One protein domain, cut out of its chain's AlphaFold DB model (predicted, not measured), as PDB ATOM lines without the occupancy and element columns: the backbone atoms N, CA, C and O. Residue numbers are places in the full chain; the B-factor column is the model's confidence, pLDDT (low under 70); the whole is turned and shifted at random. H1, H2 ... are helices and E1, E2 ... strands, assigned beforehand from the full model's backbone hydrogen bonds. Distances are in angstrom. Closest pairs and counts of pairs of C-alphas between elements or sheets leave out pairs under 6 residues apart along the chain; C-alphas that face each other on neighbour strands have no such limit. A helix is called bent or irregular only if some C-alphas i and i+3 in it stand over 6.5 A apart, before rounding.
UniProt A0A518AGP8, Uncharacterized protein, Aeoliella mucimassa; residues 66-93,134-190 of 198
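AT A GLANCE: This is residues 66 to 93 and 134 to 190 of the 198 residues of an uncharacterized protein of Aeoliella mucimassa (UniProt A0A518AGP8). A strongly twisted sheet of three long strands forms a wall, and three short helices cover one face of it: H1 lies lengthwise near the end where E1 begins, H2 crosses E3, and H3 runs lengthwise over E2 and E1. A stretch with no named element, residues 66 to 80, leads into E1. The printed part has 85 residues, with three named helices and three named strands in the order E1, E2, H1, H2, H3, E3; the sheet order is E2, E1, E3, all antiparallel, and the class is mixed, helices and strands. The whole is compact, with a radius of gyration of the C-alphas of 12.2 A, yet elongated in outline, spanning 40 by 24 by 20 A.

IN THESE COORDINATES: Find C-alpha 81 at (128.716, 89.837, 102.494); from there E1, residues 81 to 90, runs 28.2 A. Beside it look for E2, residues 134 to 142, 25.1 A long, and E3, residues 180 to 189, 24.6 A, which bends by 65 degrees at residue 185 and ends at (129.021, 86.570, 104.714). The helices are H1, residues 144 to 151, 11.4 A; H2, residues 156 to 164, 12.1 A; and H3, residues 167 to 175, 12.6 A, beginning at (120.763, 101.281, 89.358). H1 is only just irregular: C-alphas 145 and 148 are 6.7 A apart.

HOW THE PARTS SIT: Start at inner strand E1. It is antiparallel to edge strand E2 at 156 degrees, with N 85 and O 138 2.9 A apart, within hydrogen-bond range. It is antiparallel to edge strand E3 at 159 degrees, with N 86 and O 182 at 2.8 A. The helices are on the same face, making two layers, a sheet and the helices over it. H1 is over E1, at a height over the sheet of 8.1 A; its closest C-alphas to E3 are those of Val 151 and Pro 183, 5.4 A. H2 is over E3 at 8.9 A and runs across the strands, only just, at 62 degrees on the local plane. H3 is over E2 and, only just, E1, with 3 C-alphas falling on E1. H2 and H3 touch at a steep tilt of 50 degrees, opposite ways; their closest C-alphas, Arg 164 and Ala 170, are 4.2 A apart. H1 and H3 are apart. Every O i to N i+4 pair is within hydrogen-bond range in H2 and H3; in H1, 2 of 4 are.

THE WHOLE: The two farthest C-alphas are those of Pro 78 and Trp 93, 41.2 A apart. Residues 94 to 133 are not printed, and C-alphas 93 and 134 are 11.9 A apart across that cut. Of the links that are printed whole, none is long. The mean pLDDT of the printed part is 93.7; look for values under 70 at residues 68 and 93.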
ATOM      1  N   LEU A  66     122.689  88.483  91.227       86.19
ATOM      2  CA  LEU A  66     122.639  89.582  92.189       86.19
ATOM      3  C   LEU A  66     123.069  90.884  91.498       86.19
ATOM      4  O   LEU A  66     124.039  90.869  90.738       86.19
ATOM      5  N   PRO A  67     122.408  92.028  91.754       83.00
ATOM      6  CA  PRO A  67     122.810  93.273  91.126       83.00
ATOM      7  C   PRO A  67     124.252  93.612  91.497       83.00
ATOM      8  O   PRO A  67     124.625  93.697  92.670       83.00
ATOM      9  N   ASN A  68     125.058  93.732  90.445       69.75
ATOM     10  CA  ASN A  68     126.507  93.689  90.513       69.75
ATOM     11  C   ASN A  68     127.080  94.828  91.361       69.75
ATOM     12  O   ASN A  68     126.763  96.001  91.170       69.75
ATOM     13  N   GLY A  69     127.981  94.455  92.266       80.38
ATOM     14  CA  GLY A  69     128.790  95.373  93.050       80.38
ATOM     15  C   GLY A  69     129.892  94.604  93.762       80.38
ATOM     16  O   GLY A  69     129.665  94.039  94.829       80.38
ATOM     17  N   GLU A  70     131.093  94.576  93.178       91.75
ATOM     18  CA  GLU A  70     132.302  94.113  93.879       91.75
ATOM     19  C   GLU A  70     132.680  95.067  95.018       91.75
ATOM     20  O   GLU A  70     133.359  94.685  95.968       91.75
ATOM     21  N   ILE A  71     132.209  96.312  94.935       95.19
ATOM     22  CA  ILE A  71     132.484  97.384  95.878       95.19
ATOM     23  C   ILE A  71     131.222  97.668  96.690       95.19
ATOM     24  O   ILE A  71     130.144  97.906  96.150       95.19
ATOM     25  N   CYS A  72     131.368  97.682  98.009       96.00
ATOM     26  CA  CYS A  72     130.304  98.014  98.937       96.00
ATOM     27  C   CYS A  72     129.872  99.481  98.758       96.00
ATOM     28  O   CYS A  72     130.701 100.372  98.961       96.00
ATOM     29  N   PRO A  73     128.582  99.769  98.512       94.81
ATOM     30  CA  PRO A  73     128.095 101.140  98.324       94.81
ATOM     31  C   PRO A  73     128.144 101.993  99.604       94.81
ATOM     32  O   PRO A  73     128.008 103.209  99.550       94.81
ATOM     33  N   TYR A  74     128.337 101.373 100.774       95.62
ATOM     34  CA  TYR A  74     128.443 102.080 102.052       95.62
ATOM     35  C   TYR A  74     129.883 102.458 102.422       95.62
ATOM     36  O   TYR A  74     130.125 103.542 102.949       95.62
ATOM     37  N   SER A  75     130.831 101.537 102.227       96.31
ATOM     38  CA  SER A  75     132.217 101.672 102.702       96.31
ATOM     39  C   SER A  75     133.241 101.855 101.582       96.31
ATOM     40  O   SER A  75     134.398 102.144 101.882       96.31
ATOM     41  N   HIS A  76     132.840 101.658 100.323       95.69
ATOM     42  CA  HIS A  76     133.704 101.617  99.139       95.69
ATOM     43  C   HIS A  76     134.840 100.578  99.216       95.69
ATOM     44  O   HIS A  76     135.872 100.717  98.568       95.69
ATOM     45  N   ARG A  77     134.657  99.522 100.017       96.12
ATOM     46  CA  ARG A  77     135.582  98.382 100.144       96.12
ATOM     47  C   ARG A  77     135.036  97.148  99.421       96.12
ATOM     48  O   ARG A  77     133.837  97.129  99.147       96.12
ATOM     49  N   PRO A  78     135.853  96.105  99.179       95.50
ATOM     50  CA  PRO A  78     135.371  94.848  98.615       95.50
ATOM     51  C   PRO A  78     134.160  94.283  99.374       95.50
ATOM     52  O   PRO A  78     134.126  94.280 100.610       95.50
ATOM     53  N   ALA A  79     133.146  93.853  98.627       95.31
ATOM     54  CA  ALA A  79     131.880  93.360  99.147       95.31
ATOM     55  C   ALA A  79     131.878  91.826  99.257       95.31
ATOM     56  O   ALA A  79     131.649  91.107  98.281       95.31
ATOM     57  N   ASN A  80     132.104  91.335 100.473       94.81
ATOM     58  CA  ASN A  80     132.185  89.912 100.818       94.81
ATOM     59  C   ASN A  80     130.964  89.383 101.599       94.81
ATOM     60  O   ASN A  80     130.924  88.214 101.975       94.81
ATOM     61  N   CYS A  81     129.964  90.228 101.851       95.06
ATOM     62  CA  CYS A  81     128.716  89.837 102.494       95.06
ATOM     63  C   CYS A  81     127.505  90.328 101.703       95.06
ATOM     64  O   CYS A  81     127.585  91.329 100.996       95.06
ATOM     65  N   THR A  82     126.367  89.678 101.895       95.88
ATOM     66  CA  THR A  82     125.068  90.075 101.354       95.88
ATOM     67  C   THR A  82     124.129  90.401 102.512       95.88
ATOM     68  O   THR A  82     123.959  89.607 103.435       95.88
ATOM     69  N   VAL A  83     123.537  91.594 102.487       96.19
ATOM     70  CA  VAL A  83     122.478  92.015 103.416       96.19
ATOM     71  C   VAL A  83     121.175  92.085 102.641       96.19
ATOM     72  O   VAL A  83     121.113  92.745 101.606       96.19
ATOM     73  N   TYR A  84     120.136  91.436 103.151       96.81
ATOM     74  CA  TYR A  84     118.814  91.460 102.540       96.81
ATOM     75  C   TYR A  84     117.971  92.592 103.122       96.81
ATOM     76  O   TYR A  84     117.993  92.863 104.326       96.81
ATOM     77  N   PHE A  85     117.206  93.251 102.262       97.31
ATOM     78  CA  PHE A  85     116.242  94.273 102.644       97.31
ATOM     79  C   PHE A  85     114.842  93.821 102.275       97.31
ATOM     80  O   PHE A  85     114.583  93.507 101.122       97.31
ATOM     81  N   HIS A  86     113.922  93.869 103.225       97.38
ATOM     82  CA  HIS A  86     112.504  93.765 102.938       97.38
ATOM     83  C   HIS A  86     111.976  95.141 102.515       97.38
ATOM     84  O   HIS A  86     112.017  96.100 103.296       97.38
ATOM     85  N   VAL A  87     111.505  95.250 101.272       96.75
ATOM     86  CA  VAL A  87     110.944  96.483 100.707       96.75
ATOM     87  C   VAL A  87     109.454  96.306 100.459       96.75
ATOM     88  O   VAL A  87     109.036  95.509  99.623       96.75
ATOM     89  N   GLN A  88     108.649  97.076 101.186       96.12
ATOM     90  CA  GLN A  88     107.197  97.135 101.027       96.12
ATOM     91  C   GLN A  88     106.864  98.270 100.051       96.12
ATOM     92  O   GLN A  88     106.985  99.438 100.424       96.12
ATOM     93  N   CYS A  89     106.501  97.929  98.810       93.88
ATOM     94  CA  CYS A  89     106.281  98.877  97.709       93.88
ATOM     95  C   CYS A  89     104.867  99.470  97.731       93.88
ATOM     96  O   CYS A  89     104.700 100.681  97.640       93.88
ATOM     97  N   GLU A  90     103.861  98.617  97.925       87.38
ATOM     98  CA  GLU A  90     102.458  99.014  98.053       87.38
ATOM     99  C   GLU A  90     101.864  98.398  99.318       87.38
ATOM    100  O   GLU A  90     102.066  97.215  99.605       87.38
ATOM    101  N   ARG A  91     101.117  99.203 100.077       74.69
ATOM    102  CA  ARG A  91     100.262  98.711 101.158       74.69
ATOM    103  C   ARG A  91      98.856  98.550 100.613       74.69
ATOM    104  O   ARG A  91      98.298  99.524 100.111       74.69
ATOM    105  N   SER A  92      98.273  97.363 100.761       71.31
ATOM    106  CA  SER A  92      96.831  97.206 100.596       71.31
ATOM    107  C   SER A  92      96.149  98.147 101.590       71.31
ATOM    108  O   SER A  92      96.403  98.121 102.799       71.31
ATOM    109  N   TRP A  93      95.349  99.077 101.073       56.12
ATOM    110  CA  TRP A  93      94.599  99.976 101.933       56.12
ATOM    111  C   TRP A  93      93.311  99.269 102.325       56.12
ATOM    112  O   TRP A  93      92.380  99.142 101.531       56.12
ATOM    113  N   THR A 134     102.510  94.314  97.736       89.19
ATOM    114  CA  THR A 134     103.687  94.071  96.910       89.19
ATOM    115  C   THR A 134     104.911  94.308  97.771       89.19
ATOM    116  O   THR A 134     105.366  95.442  97.939       89.19
ATOM    117  N   SER A 135     105.437  93.228  98.343       94.38
ATOM    118  CA  SER A 135     106.747  93.209  98.984       94.38
ATOM    119  C   SER A 135     107.765  92.426  98.156       94.38
ATOM    120  O   SER A 135     107.432  91.544  97.347       94.38
ATOM    121  N   ILE A 136     109.030  92.805  98.306       95.56
ATOM    122  CA  ILE A 136     110.164  92.138  97.674       95.56
ATOM    123  C   ILE A 136     111.378  92.183  98.598       95.56
ATOM    124  O   ILE A 136     111.600  93.166  99.308       95.56
ATOM    125  N   GLU A 137     112.165  91.114  98.579       96.25
ATOM    126  CA  GLU A 137     113.460  91.053  99.245       96.25
ATOM    127  C   GLU A 137     114.557  91.481  98.271       96.25
ATOM    128  O   GLU A 137     114.641  90.972  97.155       96.25
ATOM    129  N   LEU A 138     115.384  92.441  98.678       96.44
ATOM    130  CA  LEU A 138     116.466  92.988  97.870       96.44
ATOM    131  C   LEU A 138     117.817  92.618  98.487       96.44
ATOM    132  O   LEU A 138     118.143  93.123  99.566       96.44
ATOM    133  N   PRO A 139     118.625  91.777  97.829       96.69
ATOM    134  CA  PRO A 139     119.983  91.497  98.275       96.69
ATOM    135  C   PRO A 139     120.927  92.658  97.933       96.69
ATOM    136  O   PRO A 139     120.974  93.133  96.800       96.69
ATOM    137  N   LEU A 140     121.727  93.111  98.892       96.00
ATOM    138  CA  LEU A 140     122.759  94.123  98.676       96.00
ATOM    139  C   LEU A 140     124.118  93.590  99.110       96.00
ATOM    140  O   LEU A 140     124.317  93.249 100.278       96.00
ATOM    141  N   ARG A 141     125.079  93.593  98.187       95.62
ATOM    142  CA  ARG A 141     126.460  93.234  98.500       95.62
ATOM    143  C   ARG A 141     127.146  94.360  99.274       95.62
ATOM    144  O   ARG A 141     127.170  95.517  98.855       95.62
ATOM    145  N   VAL A 142     127.701  94.024 100.432       96.19
ATOM    146  CA  VAL A 142     128.363  94.946 101.356       96.19
ATOM    147  C   VAL A 142     129.635  94.333 101.938       96.19
ATOM    148  O   VAL A 142     129.833  93.123 101.925       96.19
ATOM    149  N   SER A 143     130.522  95.168 102.473       96.12
ATOM    150  CA  SER A 143     131.697  94.693 103.212       96.12
ATOM    151  C   SER A 143     131.285  94.173 104.594       96.12
ATOM    152  O   SER A 143     130.432  94.799 105.232       96.12
ATOM    153  N   GLY A 144     131.948  93.143 105.119       95.19
ATOM    154  CA  GLY A 144     131.626  92.548 106.424       95.19
ATOM    155  C   GLY A 144     131.617  93.527 107.600       95.19
ATOM    156  O   GLY A 144     130.733  93.467 108.443       95.19
ATOM    157  N   ASN A 145     132.498  94.528 107.610       94.88
ATOM    158  CA  ASN A 145     132.498  95.547 108.672       94.88
ATOM    159  C   ASN A 145     131.299  96.511 108.583       94.88
ATOM    160  O   ASN A 145     130.948  97.170 109.561       94.88
ATOM    161  N   ALA A 146     130.691  96.642 107.401       96.62
ATOM    162  CA  ALA A 146     129.562  97.537 107.166       96.62
ATOM    163  C   ALA A 146     128.212  96.863 107.429       96.62
ATOM    164  O   ALA A 146     127.258  97.569 107.748       96.62
ATOM    165  N   SER A 147     128.118  95.532 107.331       95.75
ATOM    166  CA  SER A 147     126.846  94.805 107.452       95.75
ATOM    167  C   SER A 147     126.152  95.083 108.791       95.75
ATOM    168  O   SER A 147     125.017  95.554 108.796       95.75
ATOM    169  N   ALA A 148     126.854  94.943 109.920       95.44
ATOM    170  CA  ALA A 148     126.308  95.219 111.256       95.44
ATOM    171  C   ALA A 148     125.836  96.677 111.419       95.44
ATOM    172  O   ALA A 148     124.804  96.966 112.037       95.44
ATOM    173  N   LYS A 149     126.574  97.622 110.826       96.56
ATOM    174  CA  LYS A 149     126.210  99.040 110.858       96.56
ATOM    175  C   LYS A 149     124.975  99.325 110.009       96.56
ATOM    176  O   LYS A 149     124.160 100.141 110.410       96.56
ATOM    177  N   ILE A 150     124.826  98.658 108.868       96.69
ATOM    178  CA  ILE A 150     123.674  98.803 107.971       96.69
ATOM    179  C   ILE A 150     122.420  98.183 108.594       96.69
ATOM    180  O   ILE A 150     121.377  98.831 108.604       96.69
ATOM    181  N   VAL A 151     122.527  96.989 109.183       96.56
ATOM    182  CA  VAL A 151     121.411  96.306 109.863       96.56
ATOM    183  C   VAL A 151     120.883  97.125 111.048       96.56
ATOM    184  O   VAL A 151     119.681  97.155 111.305       96.56
ATOM    185  N   SER A 152     121.755  97.861 111.744       96.12
ATOM    186  CA  SER A 152     121.349  98.755 112.840       96.12
ATOM    187  C   SER A 152     120.778 100.110 112.384       96.12
ATOM    188  O   SER A 152     120.265 100.867 113.216       96.12
ATOM    189  N   LEU A 153     120.797 100.444 111.085       96.69
ATOM    190  CA  LEU A 153     120.209 101.694 110.594       96.69
ATOM    191  C   LEU A 153     118.679 101.662 110.682       96.69
ATOM    192  O   LEU A 153     118.002 100.892 110.012       96.69
ATOM    193  N   ARG A 154     118.117 102.604 111.448       95.38
ATOM    194  CA  ARG A 154     116.661 102.831 111.530       95.38
ATOM    195  C   ARG A 154     116.149 103.922 110.583       95.38
ATOM    196  O   ARG A 154     114.951 104.035 110.345       95.38
ATOM    197  N   GLN A 155     117.044 104.758 110.056       97.62
ATOM    198  CA  GLN A 155     116.670 105.942 109.278       97.62
ATOM    199  C   GLN A 155     116.362 105.583 107.818       97.62
ATOM    200  O   GLN A 155     117.284 105.363 107.032       97.62
ATOM    201  N   GLN A 156     115.080 105.633 107.432       97.38
ATOM    202  CA  GLN A 156     114.605 105.339 106.068       97.38
ATOM    203  C   GLN A 156     115.350 106.127 104.983       97.38
ATOM    204  O   GLN A 156     115.785 105.561 103.988       97.38
ATOM    205  N   LYS A 157     115.610 107.424 105.204       97.50
ATOM    206  CA  LYS A 157     116.334 108.268 104.238       97.50
ATOM    207  C   LYS A 157     117.741 107.742 103.920       97.50
ATOM    208  O   LYS A 157     118.184 107.845 102.780       97.50
ATOM    209  N   LYS A 158     118.445 107.185 104.914       97.38
ATOM    210  CA  LYS A 158     119.787 106.610 104.724       97.38
ATOM    211  C   LYS A 158     119.722 105.270 103.997       97.38
ATOM    212  O   LYS A 158     120.546 105.042 103.120       97.38
ATOM    213  N   LEU A 159     118.737 104.435 104.328       97.62
ATOM    214  CA  LEU A 159     118.497 103.158 103.650       97.62
ATOM    215  C   LEU A 159     118.134 103.368 102.175       97.62
ATOM    216  O   LEU A 159     118.766 102.786 101.301       97.62
ATOM    217  N   ASN A 160     117.207 104.285 101.889       97.38
ATOM    218  CA  ASN A 160     116.824 104.630 100.519       97.38
ATOM    219  C   ASN A 160     117.999 105.212  99.734       97.38
ATOM    220  O   ASN A 160     118.177 104.876  98.569       97.38
ATOM    221  N   LYS A 161     118.830 106.059 100.362       97.31
ATOM    222  CA  LYS A 161     120.049 106.566  99.720       97.31
ATOM    223  C   LYS A 161     121.004 105.423  99.363       97.31
ATOM    224  O   LYS A 161     121.492 105.400  98.246       97.31
ATOM    225  N   LEU A 162     121.225 104.484 100.284       96.44
ATOM    226  CA  LEU A 162     122.108 103.338 100.069       96.44
ATOM    227  C   LEU A 162     121.623 102.443  98.919       96.44
ATOM    228  O   LEU A 162     122.419 102.070  98.067       96.44
ATOM    229  N   LEU A 163     120.327 102.117  98.879       96.69
ATOM    230  CA  LEU A 163     119.762 101.295  97.805       96.69
ATOM    231  C   LEU A 163     119.811 102.002  96.444       96.69
ATOM    232  O   LEU A 163     120.027 101.341  95.437       96.69
ATOM    233  N   ARG A 164     119.676 103.334  96.400       97.00
ATOM    234  CA  ARG A 164     119.767 104.116  95.152       97.00
ATOM    235  C   ARG A 164     121.149 104.105  94.495       97.00
ATOM    236  O   ARG A 164     121.233 104.466  93.328       97.00
ATOM    237  N   GLU A 165     122.204 103.695  95.198       95.88
ATOM    238  CA  GLU A 165     123.532 103.506  94.591       95.88
ATOM    239  C   GLU A 165     123.537 102.342  93.582       95.88
ATOM    240  O   GLU A 165     124.383 102.287  92.694       95.88
ATOM    241  N   VAL A 166     122.575 101.417  93.684       95.56
ATOM    242  CA  VAL A 166     122.398 100.310  92.740       95.56
ATOM    243  C   VAL A 166     121.339 100.699  91.695       95.56
ATOM    244  O   VAL A 166     120.183 100.919  92.071       95.56
ATOM    245  N   PRO A 167     121.663 100.741  90.384       94.94
ATOM    246  CA  PRO A 167     120.763 101.281  89.358       94.94
ATOM    247  C   PRO A 167     119.366 100.645  89.331       94.94
ATOM    248  O   PRO A 167     118.363 101.355  89.322       94.94
ATOM    249  N   ILE A 168     119.284  99.313  89.410       95.56
ATOM    250  CA  ILE A 168     117.999  98.600  89.369       95.56
ATOM    251  C   ILE A 168     117.110  98.916  90.587       95.56
ATOM    252  O   ILE A 168     115.888  99.000  90.474       95.56
ATOM    253  N   TYR A 169     117.712  99.159  91.752       96.62
ATOM    254  CA  TYR A 169     116.987  99.547  92.964       96.62
ATOM    255  C   TYR A 169     116.603 101.027  92.947       96.62
ATOM    256  O   TYR A 169     115.567 101.401  93.497       96.62
ATOM    257  N   ALA A 170     117.390 101.876  92.285       96.75
ATOM    258  CA  ALA A 170     117.017 103.264  92.045       96.75
ATOM    259  C   ALA A 170     115.761 103.369  91.166       96.75
ATOM    260  O   ALA A 170     114.889 104.186  91.462       96.75
ATOM    261  N   GLU A 171     115.640 102.523  90.137       96.06
ATOM    262  CA  GLU A 171     114.428 102.418  89.315       96.06
ATOM    263  C   GLU A 171     113.223 101.968  90.149       96.06
ATOM    264  O   GLU A 171     112.174 102.608  90.089       96.06
ATOM    265  N   LEU A 172     113.397 100.964  91.019       96.06
ATOM    266  CA  LEU A 172     112.337 100.505  91.922       96.06
ATOM    267  C   LEU A 172     111.856 101.633  92.846       96.06
ATOM    268  O   LEU A 172     110.664 101.888  92.956       96.06
ATOM    269  N   LEU A 173     112.777 102.353  93.487       96.50
ATOM    270  CA  LEU A 173     112.439 103.454  94.399       96.50
ATOM    271  C   LEU A 173     111.942 104.716  93.676       96.50
ATOM    272  O   LEU A 173     111.450 105.639  94.328       96.50
ATOM    273  N   LYS A 174     112.111 104.795  92.354       96.31
ATOM    274  CA  LYS A 174     111.499 105.824  91.509       96.31
ATOM    275  C   LYS A 174     110.052 105.459  91.175       96.31
ATOM    276  O   LYS A 174     109.211 106.352  91.166       96.31
ATOM    277  N   GLU A 175     109.781 104.181  90.919       94.50
ATOM    278  CA  GLU A 175     108.431 103.645  90.706       94.50
ATOM    279  C   GLU A 175     107.604 103.672  92.004       94.50
ATOM    280  O   GLU A 175     106.434 104.043  91.979       94.50
ATOM    281  N   PHE A 176     108.239 103.399  93.151       95.44
ATOM    282  CA  PHE A 176     107.608 103.355  94.474       95.44
ATOM    283  C   PHE A 176     108.284 104.333  95.461       95.44
ATOM    284  O   PHE A 176     109.090 103.916  96.301       95.44
ATOM    285  N   PRO A 177     107.987 105.647  95.394       95.19
ATOM    286  CA  PRO A 177     108.653 106.660  96.222       95.19
ATOM    287  C   PRO A 177     108.352 106.534  97.723       95.19
ATOM    288  O   PRO A 177     109.195 106.903  98.545       95.19
ATOM    289  N   ASP A 178     107.188 105.982  98.073       94.31
ATOM    290  CA  ASP A 178     106.727 105.795  99.455       94.31
ATOM    291  C   ASP A 178     107.086 104.414 100.035       94.31
ATOM    292  O   ASP A 178     106.624 104.044 101.121       94.31
ATOM    293  N   ALA A 179     107.917 103.642  99.325       95.94
ATOM    294  CA  ALA A 179     108.310 102.311  99.754       95.94
ATOM    295  C   ALA A 179     109.029 102.335 101.112       95.94
ATOM    296  O   ALA A 179     109.910 103.164 101.375       95.94
ATOM    297  N   LYS A 180     108.677 101.383 101.983       96.69
ATOM    298  CA  LYS A 180     109.319 101.210 103.294       96.69
ATOM    299  C   LYS A 180     110.396 100.147 103.204       96.69
ATOM    300  O   LYS A 180     110.112  99.017 102.818       96.69
ATOM    301  N   VAL A 181     111.607 100.497 103.623       97.62
ATOM    302  CA  VAL A 181     112.781  99.624 103.554       97.62
ATOM    303  C   VAL A 181     113.173  99.177 104.952       97.62
ATOM    304  O   VAL A 181     113.380 100.001 105.846       97.62
ATOM    305  N   GLN A 182     113.296  97.873 105.163       97.69
ATOM    306  CA  GLN A 182     113.709  97.299 106.440       97.69
ATOM    307  C   GLN A 182     114.861  96.317 106.212       97.69
ATOM    308  O   GLN A 182     114.702  95.396 105.415       97.69
ATOM    309  N   PRO A 183     116.023  96.488 106.868       97.12
ATOM    310  CA  PRO A 183     117.066  95.477 106.802       97.12
ATOM    311  C   PRO A 183     116.598  94.213 107.531       97.12
ATOM    312  O   PRO A 183     116.045  94.301 108.632       97.12
ATOM    313  N   LEU A 184     116.836  93.050 106.933       96.06
ATOM    314  CA  LEU A 184     116.686  91.775 107.624       96.06
ATOM    315  C   LEU A 184     117.839  91.601 108.621       96.06
ATOM    316  O   LEU A 184     118.932  92.142 108.450       96.06
ATOM    317  N   SER A 185     117.577  90.892 109.718       88.69
ATOM    318  CA  SER A 185     118.498  90.792 110.860       88.69
ATOM    319  C   SER A 185     119.743  89.944 110.593       88.69
ATOM    320  O   SER A 185     120.666  89.967 111.407       88.69
ATOM    321  N   PHE A 186     119.787  89.210 109.483       89.38
ATOM    322  CA  PHE A 186     120.901  88.343 109.121       89.38
ATOM    323  C   PHE A 186     121.639  88.880 107.891       89.38
ATOM    324  O   PHE A 186     121.041  89.402 106.950       89.38
ATOM    325  N   ALA A 187     122.964  88.761 107.925       89.62
ATOM    326  CA  ALA A 187     123.841  89.020 106.797       89.62
ATOM    327  C   ALA A 187     124.548  87.711 106.442       89.62
ATOM    328  O   ALA A 187     125.117  87.059 107.319       89.62
ATOM    329  N   GLU A 188     124.525  87.343 105.168       92.75
ATOM    330  CA  GLU A 188     125.232  86.173 104.658       92.75
ATOM    331  C   GLU A 188     126.624  86.613 104.225       92.75
ATOM    332  O   GLU A 188     126.800  87.265 103.198       92.75
ATOM    333  N   CYS A 189     127.626  86.324 105.047       92.62
ATOM    334  CA  CYS A 189     129.021  86.570 104.714       92.62
ATOM    335  C   CYS A 189     129.637  85.279 104.196       92.62
ATOM    336  O   CYS A 189     129.741  84.307 104.944       92.62
ATOM    337  N   HIS A 190     130.088  85.277 102.944       86.06
ATOM    338  CA  HIS A 190     130.961  84.211 102.484       86.06
ATOM    339  C   HIS A 190     132.333  84.476 103.097       86.06
ATOM    340  O   HIS A 190     133.036  85.414 102.722       86.06
TER     341      HIS A 190